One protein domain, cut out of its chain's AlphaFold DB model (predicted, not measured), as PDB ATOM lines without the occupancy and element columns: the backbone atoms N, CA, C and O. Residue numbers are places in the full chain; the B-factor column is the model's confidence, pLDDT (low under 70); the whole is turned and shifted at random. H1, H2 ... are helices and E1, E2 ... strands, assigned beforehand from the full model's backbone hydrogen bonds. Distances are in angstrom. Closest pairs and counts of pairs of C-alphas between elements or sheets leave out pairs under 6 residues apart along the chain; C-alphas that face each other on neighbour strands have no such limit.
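AT A GLANCE: This is residues 25 to 117 of the 404 residues of the protein "CAP10 domain-containing protein" of Paracoccus aminophilus JCM 7686 (UniProt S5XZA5). Two lobes follow each other along the long axis: in one, the single helix H1 packs on one face of a small three-stranded sheet, E2 E1 E5, and the hairpin E3 E4 packs on H1 too; the other is a smaller lobe rich in loops, with the short strands E6, E7 and E8 and the long link of residues 83 to 101. The lobes meet where E5 runs beside E6. The printed part has 93 residues, in the order E1 E2 E3 E4 H1 E5 E6 E7 E8; E2 E1 E5 and E3 E4 are antiparallel sheets, and E6 and E8 are parallel. The class is mixed, helices and strands, with 41 residues in named elements, under half. The whole is compact, with a radius of gyration of the C-alphas of 13.4 A, but elongated, spanning 44 by 27 by 20 A.

HOW THE PARTS SIT: E1, residues 25 to 28, and E2, residues 33 to 36, form a hairpin, with N 26 and O 35 2.8 A apart. E3, residues 44 to 46, and E4, residues 52 to 54, form another, with N 45 and O 53 at 2.9 A. The closest C-alphas of E2 and E3 are those of Val 34 and Val 44, 6.2 A apart. H1, residues 61 to 74, has every O i to N i+4 pair within hydrogen-bond range. Its closest C-alphas with E4 are those of Ala 65 and Phe 52, 5.6 A apart. E5, residues 79 to 82, is antiparallel to E1, the inner strand, with N 27 and O 80 at 2.8 A. H1 is on the sheet E2 E1 E5 at a height of 9.6 A, two layers with the helix on one face. It lies over E1 and only just over E5, with 3 C-alphas, and runs only just slantwise, at 32 degrees to E1 on the local plane. E6, residues 102 to 104, comes closest to E5 at the C-alphas of Ile 103 and Val 82, 4.7 A apart. E7, residues 106 to 108, pairs with no named strand, and meets E6 only through their link. E8, residues 114 to 116, is parallel to E6, with N 115 and O 102 at 2.8 A. H1 and E8 are apart.

IN THESE COORDINATES: E1 begins at C-alpha 25, (35.934, -6.653, -6.717), and is 9.5 A long; E2 is 10.3 A and E5 9.6 A. H1 runs 20.5 A from C-alpha 61 at (28.532, -3.019, -11.849) to C-alpha 74 at (41.755, 11.290, -5.529). E8 ends at C-alpha 116, (32.514, 3.949, 4.135).

THE WHOLE: The two C-alphas farthest apart, those of Gly 48 and Gly 94, are 44.7 A apart. The printed part has no cut. The link from E5 to E6, 19 residues, is long. The mean pLDDT of the printed part is 92.2, and residue 94 is under 70.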
ATOM      1  N   THR A  25      34.991  -6.829  -5.616       96.94
ATOM      2  CA  THR A  25      35.934  -6.653  -6.717       96.94
ATOM      3  C   THR A  25      37.221  -5.998  -6.240       96.94
ATOM      4  O   THR A  25      37.212  -5.214  -5.299       96.94
ATOM      5  N   GLU A  26      38.330  -6.324  -6.890       97.94
ATOM      6  CA  GLU A  26      39.580  -5.577  -6.806       97.94
ATOM      7  C   GLU A  26      39.599  -4.551  -7.941       97.94
ATOM      8  O   GLU A  26      39.536  -4.923  -9.113       97.94
ATOM      9  N   VAL A  27      39.669  -3.273  -7.587       98.19
ATOM     10  CA  VAL A  27      39.951  -2.159  -8.491       98.19
ATOM     11  C   VAL A  27      41.444  -1.867  -8.400       98.19
ATOM     12  O   VAL A  27      41.925  -1.454  -7.351       98.19
ATOM     13  N   ASP A  28      42.173  -2.091  -9.485       97.38
ATOM     14  CA  ASP A  28      43.607  -1.830  -9.599       97.38
ATOM     15  C   ASP A  28      43.800  -0.613 -10.512       97.38
ATOM     16  O   ASP A  28      43.559  -0.698 -11.723       97.38
ATOM     17  N   LEU A  29      44.155   0.532  -9.922       96.00
ATOM     18  CA  LEU A  29      44.300   1.797 -10.647       96.00
ATOM     19  C   LEU A  29      45.563   1.834 -11.513       96.00
ATOM     20  O   LEU A  29      45.552   2.472 -12.567       96.00
ATOM     21  N   ASP A  30      46.611   1.119 -11.103       94.19
ATOM     22  CA  ASP A  30      47.889   1.059 -11.817       94.19
ATOM     23  C   ASP A  30      47.730   0.300 -13.133       94.19
ATOM     24  O   ASP A  30      48.142   0.765 -14.194       94.19
ATOM     25  N   LEU A  31      47.039  -0.840 -13.080       94.75
ATOM     26  CA  LEU A  31      46.727  -1.640 -14.262       94.75
ATOM     27  C   LEU A  31      45.458  -1.176 -14.985       94.75
ATOM     28  O   LEU A  31      45.194  -1.616 -16.102       94.75
ATOM     29  N   GLY A  32      44.641  -0.326 -14.362       95.12
ATOM     30  CA  GLY A  32      43.363   0.108 -14.922       95.12
ATOM     31  C   GLY A  32      42.339  -1.020 -15.051       95.12
ATOM     32  O   GLY A  32      41.601  -1.080 -16.035       95.12
ATOM     33  N   THR A  33      42.304  -1.942 -14.087       96.50
ATOM     34  CA  THR A  33      41.510  -3.179 -14.179       96.50
ATOM     35  C   THR A  33      40.565  -3.356 -13.001       96.50
ATOM     36  O   THR A  33      40.856  -2.938 -11.886       96.50
ATOM     37  N   VAL A  34      39.435  -4.022 -13.250       97.38
ATOM     38  CA  VAL A  34      38.489  -4.450 -12.213       97.38
ATOM     39  C   VAL A  34      38.356  -5.965 -12.287       97.38
ATOM     40  O   VAL A  34      37.997  -6.500 -13.338       97.38
ATOM     41  N   ARG A  35      38.655  -6.671 -11.194       97.00
ATOM     42  CA  ARG A  35      38.634  -8.142 -11.136       97.00
ATOM     43  C   ARG A  35      37.719  -8.652 -10.033       97.00
ATOM     44  O   ARG A  35      37.617  -8.036  -8.981       97.00
ATOM     45  N   ASN A  36      37.065  -9.790 -10.247       94.75
ATOM     46  CA  ASN A  36      36.341 -10.483  -9.176       94.75
ATOM     47  C   ASN A  36      37.301 -11.250  -8.245       94.75
ATOM     48  O   ASN A  36      38.514 -11.296  -8.461       94.75
ATOM     49  N   ARG A  37      36.745 -11.921  -7.228       90.50
ATOM     50  CA  ARG A  37      37.511 -12.771  -6.295       90.50
ATOM     51  C   ARG A  37      38.302 -13.896  -6.970       90.50
ATOM     52  O   ARG A  37      39.347 -14.279  -6.462       90.50
ATOM     53  N   ALA A  38      37.826 -14.399  -8.109       92.12
ATOM     54  CA  ALA A  38      38.510 -15.411  -8.914       92.12
ATOM     55  C   ALA A  38      39.567 -14.810  -9.864       92.12
ATOM     56  O   ALA A  38      40.040 -15.498 -10.762       92.12
ATOM     57  N   ARG A  39      39.926 -13.525  -9.692       93.38
ATOM     58  CA  ARG A  39      40.878 -12.767 -10.526       93.38
ATOM     59  C   ARG A  39      40.454 -12.609 -11.992       93.38
ATOM     60  O   ARG A  39      41.257 -12.190 -12.822       93.38
ATOM     61  N   GLN A  40      39.193 -12.874 -12.319       95.06
ATOM     62  CA  GLN A  40      38.660 -12.678 -13.666       95.06
ATOM     63  C   GLN A  40      38.268 -11.217 -13.868       95.06
ATOM     64  O   GLN A  40      37.690 -10.598 -12.969       95.06
ATOM     65  N   LEU A  41      38.556 -10.676 -15.053       95.75
ATOM     66  CA  LEU A  41      38.160  -9.320 -15.425       95.75
ATOM     67  C   LEU A  41      36.637  -9.176 -15.424       95.75
ATOM     68  O   LEU A  41      35.911 -10.018 -15.953       95.75
ATOM     69  N   ARG A  42      36.168  -8.080 -14.839       95.00
ATOM     70  CA  ARG A  42      34.776  -7.634 -14.911       95.00
ATOM     71  C   ARG A  42      34.582  -6.747 -16.137       95.00
ATOM     72  O   ARG A  42      35.570  -6.236 -16.669       95.00
ATOM     73  N   PRO A  43      33.341  -6.538 -16.610       94.56
ATOM     74  CA  PRO A  43      33.058  -5.715 -17.780       94.56
ATOM     75  C   PRO A  43      33.184  -4.218 -17.448       94.56
ATOM     76  O   PRO A  43      32.250  -3.447 -17.641       94.56
ATOM     77  N   VAL A  44      34.346  -3.798 -16.948       95.44
ATOM     78  CA  VAL A  44      34.727  -2.407 -16.708       95.44
ATOM     79  C   VAL A  44      36.063  -2.173 -17.398       95.44
ATOM     80  O   VAL A  44      37.027  -2.897 -17.154       95.44
ATOM     81  N   ARG A  45      36.115  -1.183 -18.289       92.88
ATOM     82  CA  ARG A  45      37.305  -0.851 -19.083       92.88
ATOM     83  C   ARG A  45      37.772   0.554 -18.741       92.88
ATOM     84  O   ARG A  45      36.940   1.453 -18.647       92.88
ATOM     85  N   ARG A  46      39.084   0.743 -18.611       94.44
ATOM     86  CA  ARG A  46      39.688   2.072 -18.514       94.44
ATOM     87  C   ARG A  46      39.891   2.653 -19.915       94.44
ATOM     88  O   ARG A  46      40.435   1.982 -20.788       94.44
ATOM     89  N   ARG A  47      39.408   3.870 -20.143       92.50
ATOM     90  CA  ARG A  47      39.564   4.633 -21.388       92.50
ATOM     91  C   ARG A  47      40.878   5.417 -21.385       92.50
ATOM     92  O   ARG A  47      41.516   5.569 -20.347       92.50
ATOM     93  N   GLY A  48      41.265   5.937 -22.552       87.88
ATOM     94  CA  GLY A  48      42.478   6.751 -22.711       87.88
ATOM     95  C   GLY A  48      42.466   8.058 -21.908       87.88
ATOM     96  O   GLY A  48      43.524   8.548 -21.539       87.88
ATOM     97  N   ASP A  49      41.281   8.574 -21.569       88.69
ATOM     98  CA  ASP A  49      41.094   9.720 -20.664       88.69
ATOM     99  C   ASP A  49      41.210   9.346 -19.169       88.69
ATOM    100  O   ASP A  49      41.025  10.187 -18.293       88.69
ATOM    101  N   GLY A  50      41.502   8.078 -18.866       86.06
ATOM    102  CA  GLY A  50      41.638   7.549 -17.514       86.06
ATOM    103  C   GLY A  50      40.327   7.103 -16.863       86.06
ATOM    104  O   GLY A  50      40.397   6.476 -15.804       86.06
ATOM    105  N   SER A  51      39.166   7.354 -17.479       92.44
ATOM    106  CA  SER A  51      37.855   6.990 -16.926       92.44
ATOM    107  C   SER A  51      37.560   5.490 -17.032       92.44
ATOM    108  O   SER A  51      37.902   4.824 -18.009       92.44
ATOM    109  N   PHE A  52      36.889   4.942 -16.025       95.81
ATOM    110  CA  PHE A  52      36.374   3.579 -15.984       95.81
ATOM    111  C   PHE A  52      34.925   3.556 -16.470       95.81
ATOM    112  O   PHE A  52      34.054   4.214 -15.902       95.81
ATOM    113  N   VAL A  53      34.643   2.760 -17.502       95.56
ATOM    114  CA  VAL A  53      33.300   2.625 -18.080       95.56
ATOM    115  C   VAL A  53      32.828   1.182 -18.088       95.56
ATOM    116  O   VAL A  53      33.612   0.257 -18.303       95.56
ATOM    117  N   VAL A  54      31.525   0.990 -17.891       95.06
ATOM    118  CA  VAL A  54      30.887  -0.325 -17.986       95.06
ATOM    119  C   VAL A  54      30.806  -0.744 -19.455       95.06
ATOM    120  O   VAL A  54      30.287  -0.015 -20.295       95.06
ATOM    121  N   GLY A  55      31.352  -1.917 -19.768       89.56
ATOM    122  CA  GLY A  55      31.465  -2.466 -21.121       89.56
ATOM    123  C   GLY A  55      30.508  -3.618 -21.434       89.56
ATOM    124  O   GLY A  55      30.630  -4.204 -22.508       89.56
ATOM    125  N   GLY A  56      29.605  -3.978 -20.519       88.25
ATOM    126  CA  GLY A  56      28.665  -5.086 -20.695       88.25
ATOM    127  C   GLY A  56      27.644  -5.195 -19.556       88.25
ATOM    128  O   GLY A  56      27.821  -4.559 -18.514       88.25
ATOM    129  N   PRO A  57      26.566  -5.976 -19.748       87.31
ATOM    130  CA  PRO A  57      25.499  -6.104 -18.769       87.31
ATOM    131  C   PRO A  57      25.970  -6.914 -17.562       87.31
ATOM    132  O   PRO A  57      26.332  -8.082 -17.672       87.31
ATOM    133  N   GLU A  58      25.929  -6.295 -16.389       89.19
ATOM    134  CA  GLU A  58      26.175  -6.972 -15.126       89.19
ATOM    135  C   GLU A  58      25.445  -6.243 -13.998       89.19
ATOM    136  O   GLU A  58      25.384  -5.011 -13.956       89.19
ATOM    137  N   HIS A  59      24.862  -7.007 -13.078       88.00
ATOM    138  CA  HIS A  59      24.065  -6.463 -11.988       88.00
ATOM    139  C   HIS A  59      24.874  -5.459 -11.150       88.00
ATOM    140  O   HIS A  59      25.874  -5.821 -10.532       88.00
ATOM    141  N   LYS A  60      24.406  -4.204 -11.094       91.06
ATOM    142  CA  LYS A  60      24.970  -3.109 -10.280       91.06
ATOM    143  C   LYS A  60      26.460  -2.778 -10.524       91.06
ATOM    144  O   LYS A  60      27.040  -2.030  -9.738       91.06
ATOM    145  N   ILE A  61      27.090  -3.251 -11.606       93.19
ATOM    146  CA  ILE A  61      28.532  -3.019 -11.849       93.19
ATOM    147  C   ILE A  61      28.896  -1.531 -12.014       93.19
ATOM    148  O   ILE A  61      30.024  -1.129 -11.726       93.19
ATOM    149  N   HIS A  62      27.930  -0.696 -12.413       94.31
ATOM    150  CA  HIS A  62      28.077   0.762 -12.485       94.31
ATOM    151  C   HIS A  62      28.525   1.373 -11.150       94.31
ATOM    152  O   HIS A  62      29.319   2.308 -11.151       94.31
ATOM    153  N   ARG A  63      28.123   0.791 -10.009       95.88
ATOM    154  CA  ARG A  63      28.557   1.243  -8.678       95.88
ATOM    155  C   ARG A  63      30.063   1.086  -8.507       95.88
ATOM    156  O   ARG A  63      30.729   2.032  -8.114       95.88
ATOM    157  N   THR A  64      30.621  -0.074  -8.853       96.38
ATOM    158  CA  THR A  64      32.076  -0.294  -8.800       96.38
ATOM    159  C   THR A  64      32.813   0.625  -9.772       96.38
ATOM    160  O   THR A  64      33.827   1.208  -9.400       96.38
ATOM    161  N   ALA A  65      32.299   0.798 -10.995       96.44
ATOM    162  CA  ALA A  65      32.895   1.718 -11.966       96.44
ATOM    163  C   ALA A  65      32.893   3.174 -11.459       96.44
ATOM    164  O   ALA A  65      33.890   3.878 -11.608       96.44
ATOM    165  N   GLY A  66      31.816   3.615 -10.802       96.75
ATOM    166  CA  GLY A  66      31.730   4.929 -10.164       96.75
ATOM    167  C   GLY A  66      32.785   5.129  -9.074       96.75
ATOM    168  O   GLY A  66      33.489   6.135  -9.088       96.75
ATOM    169  N   VAL A  67      32.971   4.138  -8.193       97.44
ATOM    170  CA  VAL A  67      34.034   4.170  -7.169       97.44
ATOM    171  C   VAL A  67      35.415   4.231  -7.819       97.44
ATOM    172  O   VAL A  67      36.245   5.032  -7.404       97.44
ATOM    173  N   ALA A  68      35.665   3.429  -8.859       97.19
ATOM    174  CA  ALA A  68      36.938   3.435  -9.579       97.19
ATOM    175  C   ALA A  68      37.246   4.804 -10.215       97.19
ATOM    176  O   ALA A  68      38.382   5.274 -10.140       97.19
ATOM    177  N   ASN A  69      36.237   5.472 -10.784       96.69
ATOM    178  CA  ASN A  69      36.374   6.834 -11.303       96.69
ATOM    179  C   ASN A  69      36.724   7.837 -10.202       96.69
ATOM    180  O   ASN A  69      37.667   8.607 -10.355       96.69
ATOM    181  N   GLU A  70      36.011   7.814  -9.074       95.38
ATOM    182  CA  GLU A  70      36.307   8.714  -7.956       95.38
ATOM    183  C   GLU A  70      37.706   8.442  -7.367       95.38
ATOM    184  O   GLU A  70      38.487   9.371  -7.174       95.38
ATOM    185  N   LEU A  71      38.085   7.177  -7.161       95.75
ATOM    186  CA  LEU A  71      39.430   6.797  -6.711       95.75
ATOM    187  C   LEU A  71      40.528   7.254  -7.686       95.75
ATOM    188  O   LEU A  71      41.583   7.711  -7.249       95.75
ATOM    189  N   SER A  72      40.283   7.199  -8.997       93.25
ATOM    190  CA  SER A  72      41.248   7.661 -10.007       93.25
ATOM    191  C   SER A  72      41.549   9.156  -9.898       93.25
ATOM    192  O   SER A  72      42.668   9.578 -10.180       93.25
ATOM    193  N   LEU A  73      40.576   9.953  -9.448       90.00
ATOM    194  CA  LEU A  73      40.755  11.388  -9.230       90.00
ATOM    195  C   LEU A  73      41.547  11.685  -7.949       90.00
ATOM    196  O   LEU A  73      42.370  12.600  -7.933       90.00
ATOM    197  N   TYR A  74      41.300  10.924  -6.877       86.44
ATOM    198  CA  TYR A  74      41.755  11.290  -5.529       86.44
ATOM    199  C   TYR A  74      42.919  10.450  -4.986       86.44
ATOM    200  O   TYR A  74      43.713  10.972  -4.208       86.44
ATOM    201  N   ALA A  75      43.036   9.183  -5.385       86.00
ATOM    202  CA  ALA A  75      44.142   8.292  -5.022       86.00
ATOM    203  C   ALA A  75      45.193   8.174  -6.134       86.00
ATOM    204  O   ALA A  75      46.378   8.044  -5.840       86.00
ATOM    205  N   LYS A  76      44.760   8.235  -7.404       81.25
ATOM    206  CA  LYS A  76      45.559   8.101  -8.643       81.25
ATOM    207  C   LYS A  76      46.240   6.735  -8.873       81.25
ATOM    208  O   LYS A  76      46.379   6.345 -10.027       81.25
ATOM    209  N   THR A  77      46.627   6.016  -7.819       91.94
ATOM    210  CA  THR A  77      47.351   4.725  -7.832       91.94
ATOM    211  C   THR A  77      46.832   3.791  -6.727       91.94
ATOM    212  O   THR A  77      46.110   4.229  -5.824       91.94
ATOM    213  N   GLY A  78      47.187   2.506  -6.798       95.44
ATOM    214  CA  GLY A  78      46.896   1.509  -5.775       95.44
ATOM    215  C   GLY A  78      45.717   0.592  -6.095       95.44
ATOM    216  O   GLY A  78      45.001   0.732  -7.091       95.44
ATOM    217  N   LYS A  79      45.530  -0.383  -5.207       97.56
ATOM    218  CA  LYS A  79      44.555  -1.470  -5.309       97.56
ATOM    219  C   LYS A  79      43.521  -1.360  -4.205       97.56
ATOM    220  O   LYS A  79      43.864  -1.198  -3.037       97.56
ATOM    221  N   PHE A  80      42.252  -1.502  -4.558       98.12
ATOM    222  CA  PHE A  80      41.133  -1.302  -3.648       98.12
ATOM    223  C   PHE A  80      40.151  -2.457  -3.752       98.12
ATOM    224  O   PHE A  80      39.690  -2.796  -4.839       98.12
ATOM    225  N   LEU A  81      39.792  -3.047  -2.616       97.69
ATOM    226  CA  LEU A  81      38.706  -4.015  -2.541       97.69
ATOM    227  C   LEU A  81      37.383  -3.278  -2.338       97.69
ATOM    228  O   LEU A  81      37.209  -2.596  -1.332       97.69
ATOM    229  N   VAL A  82      36.456  -3.418  -3.281       97.75
ATOM    230  CA  VAL A  82      35.192  -2.676  -3.343       97.75
ATOM    231  C   VAL A  82      34.015  -3.650  -3.333       97.75
ATOM    232  O   VAL A  82      33.927  -4.529  -4.191       97.75
ATOM    233  N   ASP A  83      33.098  -3.482  -2.378       96.19
ATOM    234  CA  ASP A  83      31.845  -4.236  -2.250       96.19
ATOM    235  C   ASP A  83      30.666  -3.274  -2.032       96.19
ATOM    236  O   ASP A  83      30.434  -2.776  -0.929       96.19
ATOM    237  N   MET A  84      29.924  -3.003  -3.108       95.38
ATOM    238  CA  MET A  84      28.817  -2.036  -3.144       95.38
ATOM    239  C   MET A  84      27.427  -2.695  -3.141       95.38
ATOM    240  O   MET A  84      26.461  -2.104  -3.635       95.38
ATOM    241  N   GLU A  85      27.324  -3.924  -2.628       92.94
ATOM    242  CA  GLU A  85      26.041  -4.603  -2.417       92.94
ATOM    243  C   GLU A  85      25.304  -4.047  -1.193       92.94
ATOM    244  O   GLU A  85      25.923  -3.608  -0.223       92.94
ATOM    245  N   ASP A  86      23.972  -4.097  -1.232       90.56
ATOM    246  CA  ASP A  86      23.141  -3.541  -0.166       90.56
ATOM    247  C   ASP A  86      23.194  -4.388   1.117       90.56
ATOM    248  O   ASP A  86      23.295  -5.618   1.067       90.56
ATOM    249  N   GLY A  87      23.068  -3.733   2.278       83.38
ATOM    250  CA  GLY A  87      22.762  -4.395   3.555       83.38
ATOM    251  C   GLY A  87      23.734  -5.493   4.001       83.38
ATOM    252  O   GLY A  87      23.308  -6.512   4.550       83.38
ATOM    253  N   ARG A  88      25.048  -5.332   3.790       83.81
ATOM    254  CA  ARG A  88      26.043  -6.352   4.179       83.81
ATOM    255  C   ARG A  88      26.506  -6.201   5.629       83.81
ATOM    256  O   ARG A  88      27.007  -5.165   6.044       83.81
ATOM    257  N   ARG A  89      26.432  -7.294   6.393       87.12
ATOM    258  CA  ARG A  89      26.902  -7.387   7.793       87.12
ATOM    259  C   ARG A  89      28.375  -7.794   7.938       87.12
ATOM    260  O   ARG A  89      28.762  -8.410   8.930       87.12
ATOM    261  N   VAL A  90      29.191  -7.531   6.924       88.44
ATOM    262  CA  VAL A  90      30.618  -7.878   6.955       88.44
ATOM    263  C   VAL A  90      31.339  -7.064   8.027       88.44
ATOM    264  O   VAL A  90      31.046  -5.885   8.206       88.44
ATOM    265  N   GLY A  91      32.233  -7.712   8.775       85.88
ATOM    266  CA  GLY A  91      32.993  -7.071   9.853       85.88
ATOM    267  C   GLY A  91      32.187  -6.714  11.109       85.88
ATOM    268  O   GLY A  91      32.780  -6.265  12.083       85.88
ATOM    269  N   ALA A  92      30.864  -6.906  11.126       86.56
ATOM    270  CA  ALA A  92      30.018  -6.609  12.282       86.56
ATOM    271  C   ALA A  92      30.248  -7.594  13.444       86.56
ATOM    272  O   ALA A  92      30.530  -8.771  13.211       86.56
ATOM    273  N   THR A  93      30.030  -7.153  14.687       75.06
ATOM    274  CA  THR A  93      29.967  -8.039  15.863       75.06
ATOM    275  C   THR A  93      28.872  -9.096  15.668       75.06
ATOM    276  O   THR A  93      27.754  -8.768  15.277       75.06
ATOM    277  N   GLY A  94      29.198 -10.380  15.857       68.88
ATOM    278  CA  GLY A  94      28.292 -11.497  15.533       68.88
ATOM    279  C   GLY A  94      28.064 -11.723  14.026       68.88
ATOM    280  O   GLY A  94      27.257 -12.562  13.632       68.88
ATOM    281  N   GLY A  95      28.742 -10.963  13.160       70.19
ATOM    282  CA  GLY A  95      28.847 -11.197  11.722       70.19
ATOM    283  C   GLY A  95      30.054 -12.068  11.364       70.19
ATOM    284  O   GLY A  95      30.850 -12.456  12.217       70.19
ATOM    285  N   LYS A  96      30.205 -12.382  10.072       77.38
ATOM    286  CA  LYS A  96      31.387 -13.106   9.584       77.38
ATOM    287  C   LYS A  96      32.572 -12.130   9.449       77.38
ATOM    288  O   LYS A  96      32.388 -11.069   8.836       77.38
ATOM    289  N   PRO A  97      33.766 -12.473   9.968       83.31
ATOM    290  CA  PRO A  97      34.944 -11.625   9.836       83.31
ATOM    291  C   PRO A  97      35.374 -11.509   8.369       83.31
ATOM    292  O   PRO A  97      35.074 -12.372   7.539       83.31
ATOM    293  N   ILE A  98      36.087 -10.429   8.060       89.94
ATOM    294  CA  ILE A  98      36.741 -10.216   6.767       89.94
ATOM    295  C   ILE A  98      38.246 -10.070   6.975       89.94
ATOM    296  O   ILE A  98      38.691  -9.536   7.989       89.94
ATOM    297  N   GLY A  99      39.015 -10.572   6.011       89.94
ATOM    298  CA  GLY A  99      40.466 -10.719   6.112       89.94
ATOM    299  C   GLY A  99      41.253  -9.411   6.079       89.94
ATOM    300  O   GLY A  99      42.452  -9.419   6.330       89.94
ATOM    301  N   GLY A 100      40.602  -8.292   5.776       93.62
ATOM    302  CA  GLY A 100      41.232  -6.980   5.761       93.62
ATOM    303  C   GLY A 100      40.310  -5.894   5.209       93.62
ATOM    304  O   GLY A 100      39.121  -6.153   4.993       93.62
ATOM    305  N   PRO A 101      40.852  -4.685   4.978       95.94
ATOM    306  CA  PRO A 101      40.098  -3.524   4.521       95.94
ATOM    307  C   PRO A 101      39.303  -3.735   3.227       95.94
ATOM    308  O   PRO A 101      39.849  -4.143   2.198       95.94
ATOM    309  N   ILE A 102      38.034  -3.330   3.245       96.75
ATOM    310  CA  ILE A 102      37.193  -3.163   2.053       96.75
ATOM    311  C   ILE A 102      36.548  -1.777   2.046       96.75
ATOM    312  O   ILE A 102      36.374  -1.152   3.092       96.75
ATOM    313  N   ILE A 103      36.139  -1.326   0.868       97.38
ATOM    314  CA  ILE A 103      35.300  -0.155   0.655       97.38
ATOM    315  C   ILE A 103      33.859  -0.619   0.417       97.38
ATOM    316  O   ILE A 103      33.604  -1.441  -0.462       97.38
ATOM    317  N   SER A 104      32.915  -0.067   1.177       96.62
ATOM    318  CA  SER A 104      31.473  -0.282   1.008       96.62
ATOM    319  C   SER A 104      30.702   1.003   1.300       96.62
ATOM    320  O   SER A 104      31.266   1.943   1.855       96.62
ATOM    321  N   TYR A 105      29.421   1.080   0.941       95.69
ATOM    322  CA  TYR A 105      28.633   2.292   1.190       95.69
ATOM    323  C   TYR A 105      27.898   2.316   2.525       95.69
ATOM    324  O   TYR A 105      27.527   3.392   3.002       95.69
ATOM    325  N   CYS A 106      27.704   1.149   3.133       94.88
ATOM    326  CA  CYS A 106      27.079   1.005   4.434       94.88
ATOM    327  C   CYS A 106      27.807  -0.063   5.255       94.88
ATOM    328  O   CYS A 106      28.490  -0.934   4.717       94.88
ATOM    329  N   ARG A 107      27.666   0.011   6.578       94.50
ATOM    330  CA  ARG A 107      28.141  -1.017   7.510       94.50
ATOM    331  C   ARG A 107      27.287  -1.028   8.770       94.50
ATOM    332  O   ARG A 107      26.611  -0.048   9.064       94.50
ATOM    333  N   ARG A 108      27.353  -2.100   9.557       93.06
ATOM    334  CA  ARG A 108      26.818  -2.082  10.927       93.06
ATOM    335  C   ARG A 108      27.724  -1.246  11.827       93.06
ATOM    336  O   ARG A 108      28.943  -1.260  11.652       93.06
ATOM    337  N   LYS A 109      27.147  -0.553  12.808       90.00
ATOM    338  CA  LYS A 109      27.925   0.177  13.820       90.00
ATOM    339  C   LYS A 109      28.991  -0.732  14.447       90.00
ATOM    340  O   LYS A 109      28.693  -1.848  14.856       90.00
ATOM    341  N   GLY A 110      30.228  -0.241  14.509       88.94
ATOM    342  CA  GLY A 110      31.364  -0.984  15.067       88.94
ATOM    343  C   GLY A 110      31.984  -2.031  14.136       88.94
ATOM    344  O   GLY A 110      32.915  -2.706  14.558       88.94
ATOM    345  N   ALA A 111      31.517  -2.161  12.887       91.94
ATOM    346  CA  ALA A 111      32.098  -3.123  11.957       91.94
ATOM    347  C   ALA A 111      33.588  -2.848  11.685       91.94
ATOM    348  O   ALA A 111      33.983  -1.723  11.355       91.94
ATOM    349  N   GLU A 112      34.406  -3.893  11.789       92.38
ATOM    350  CA  GLU A 112      35.836  -3.842  11.490       92.38
ATOM    351  C   GLU A 112      36.085  -3.790   9.984       92.38
ATOM    352  O   GLU A 112      35.316  -4.346   9.198       92.38
ATOM    353  N   ASN A 113      37.196  -3.174   9.573       94.19
ATOM    354  CA  ASN A 113      37.710  -3.206   8.196       94.19
ATOM    355  C   ASN A 113      36.814  -2.609   7.087       94.19
ATOM    356  O   ASN A 113      37.248  -2.549   5.938       94.19
ATOM    357  N   VAL A 114      35.604  -2.121   7.382       95.31
ATOM    358  CA  VAL A 114      34.715  -1.525   6.370       95.31
ATOM    359  C   VAL A 114      34.878  -0.005   6.324       95.31
ATOM    360  O   VAL A 114      34.418   0.717   7.215       95.31
ATOM    361  N   PHE A 115      35.511   0.480   5.258       96.25
ATOM    362  CA  PHE A 115      35.628   1.898   4.931       96.25
ATOM    363  C   PHE A 115      34.371   2.360   4.202       96.25
ATOM    364  O   PHE A 115      33.980   1.770   3.194       96.25
ATOM    365  N   LEU A 116      33.741   3.418   4.710       96.38
ATOM    366  CA  LEU A 116      32.514   3.949   4.135       96.38
ATOM    367  C   LEU A 116      32.827   4.868   2.960       96.38
ATOM    368  O   LEU A 116      33.606   5.815   3.068       96.38
ATOM    369  N   TRP A 117      32.158   4.617   1.848       96.75
ATOM    370  CA  TRP A 117      32.268   5.391   0.625       96.75
ATOM    371  C   TRP A 117      30.878   5.774   0.130       96.75
ATOM    372  O   TRP A 117      29.950   4.975   0.230       96.75
TER     373      TRP A 117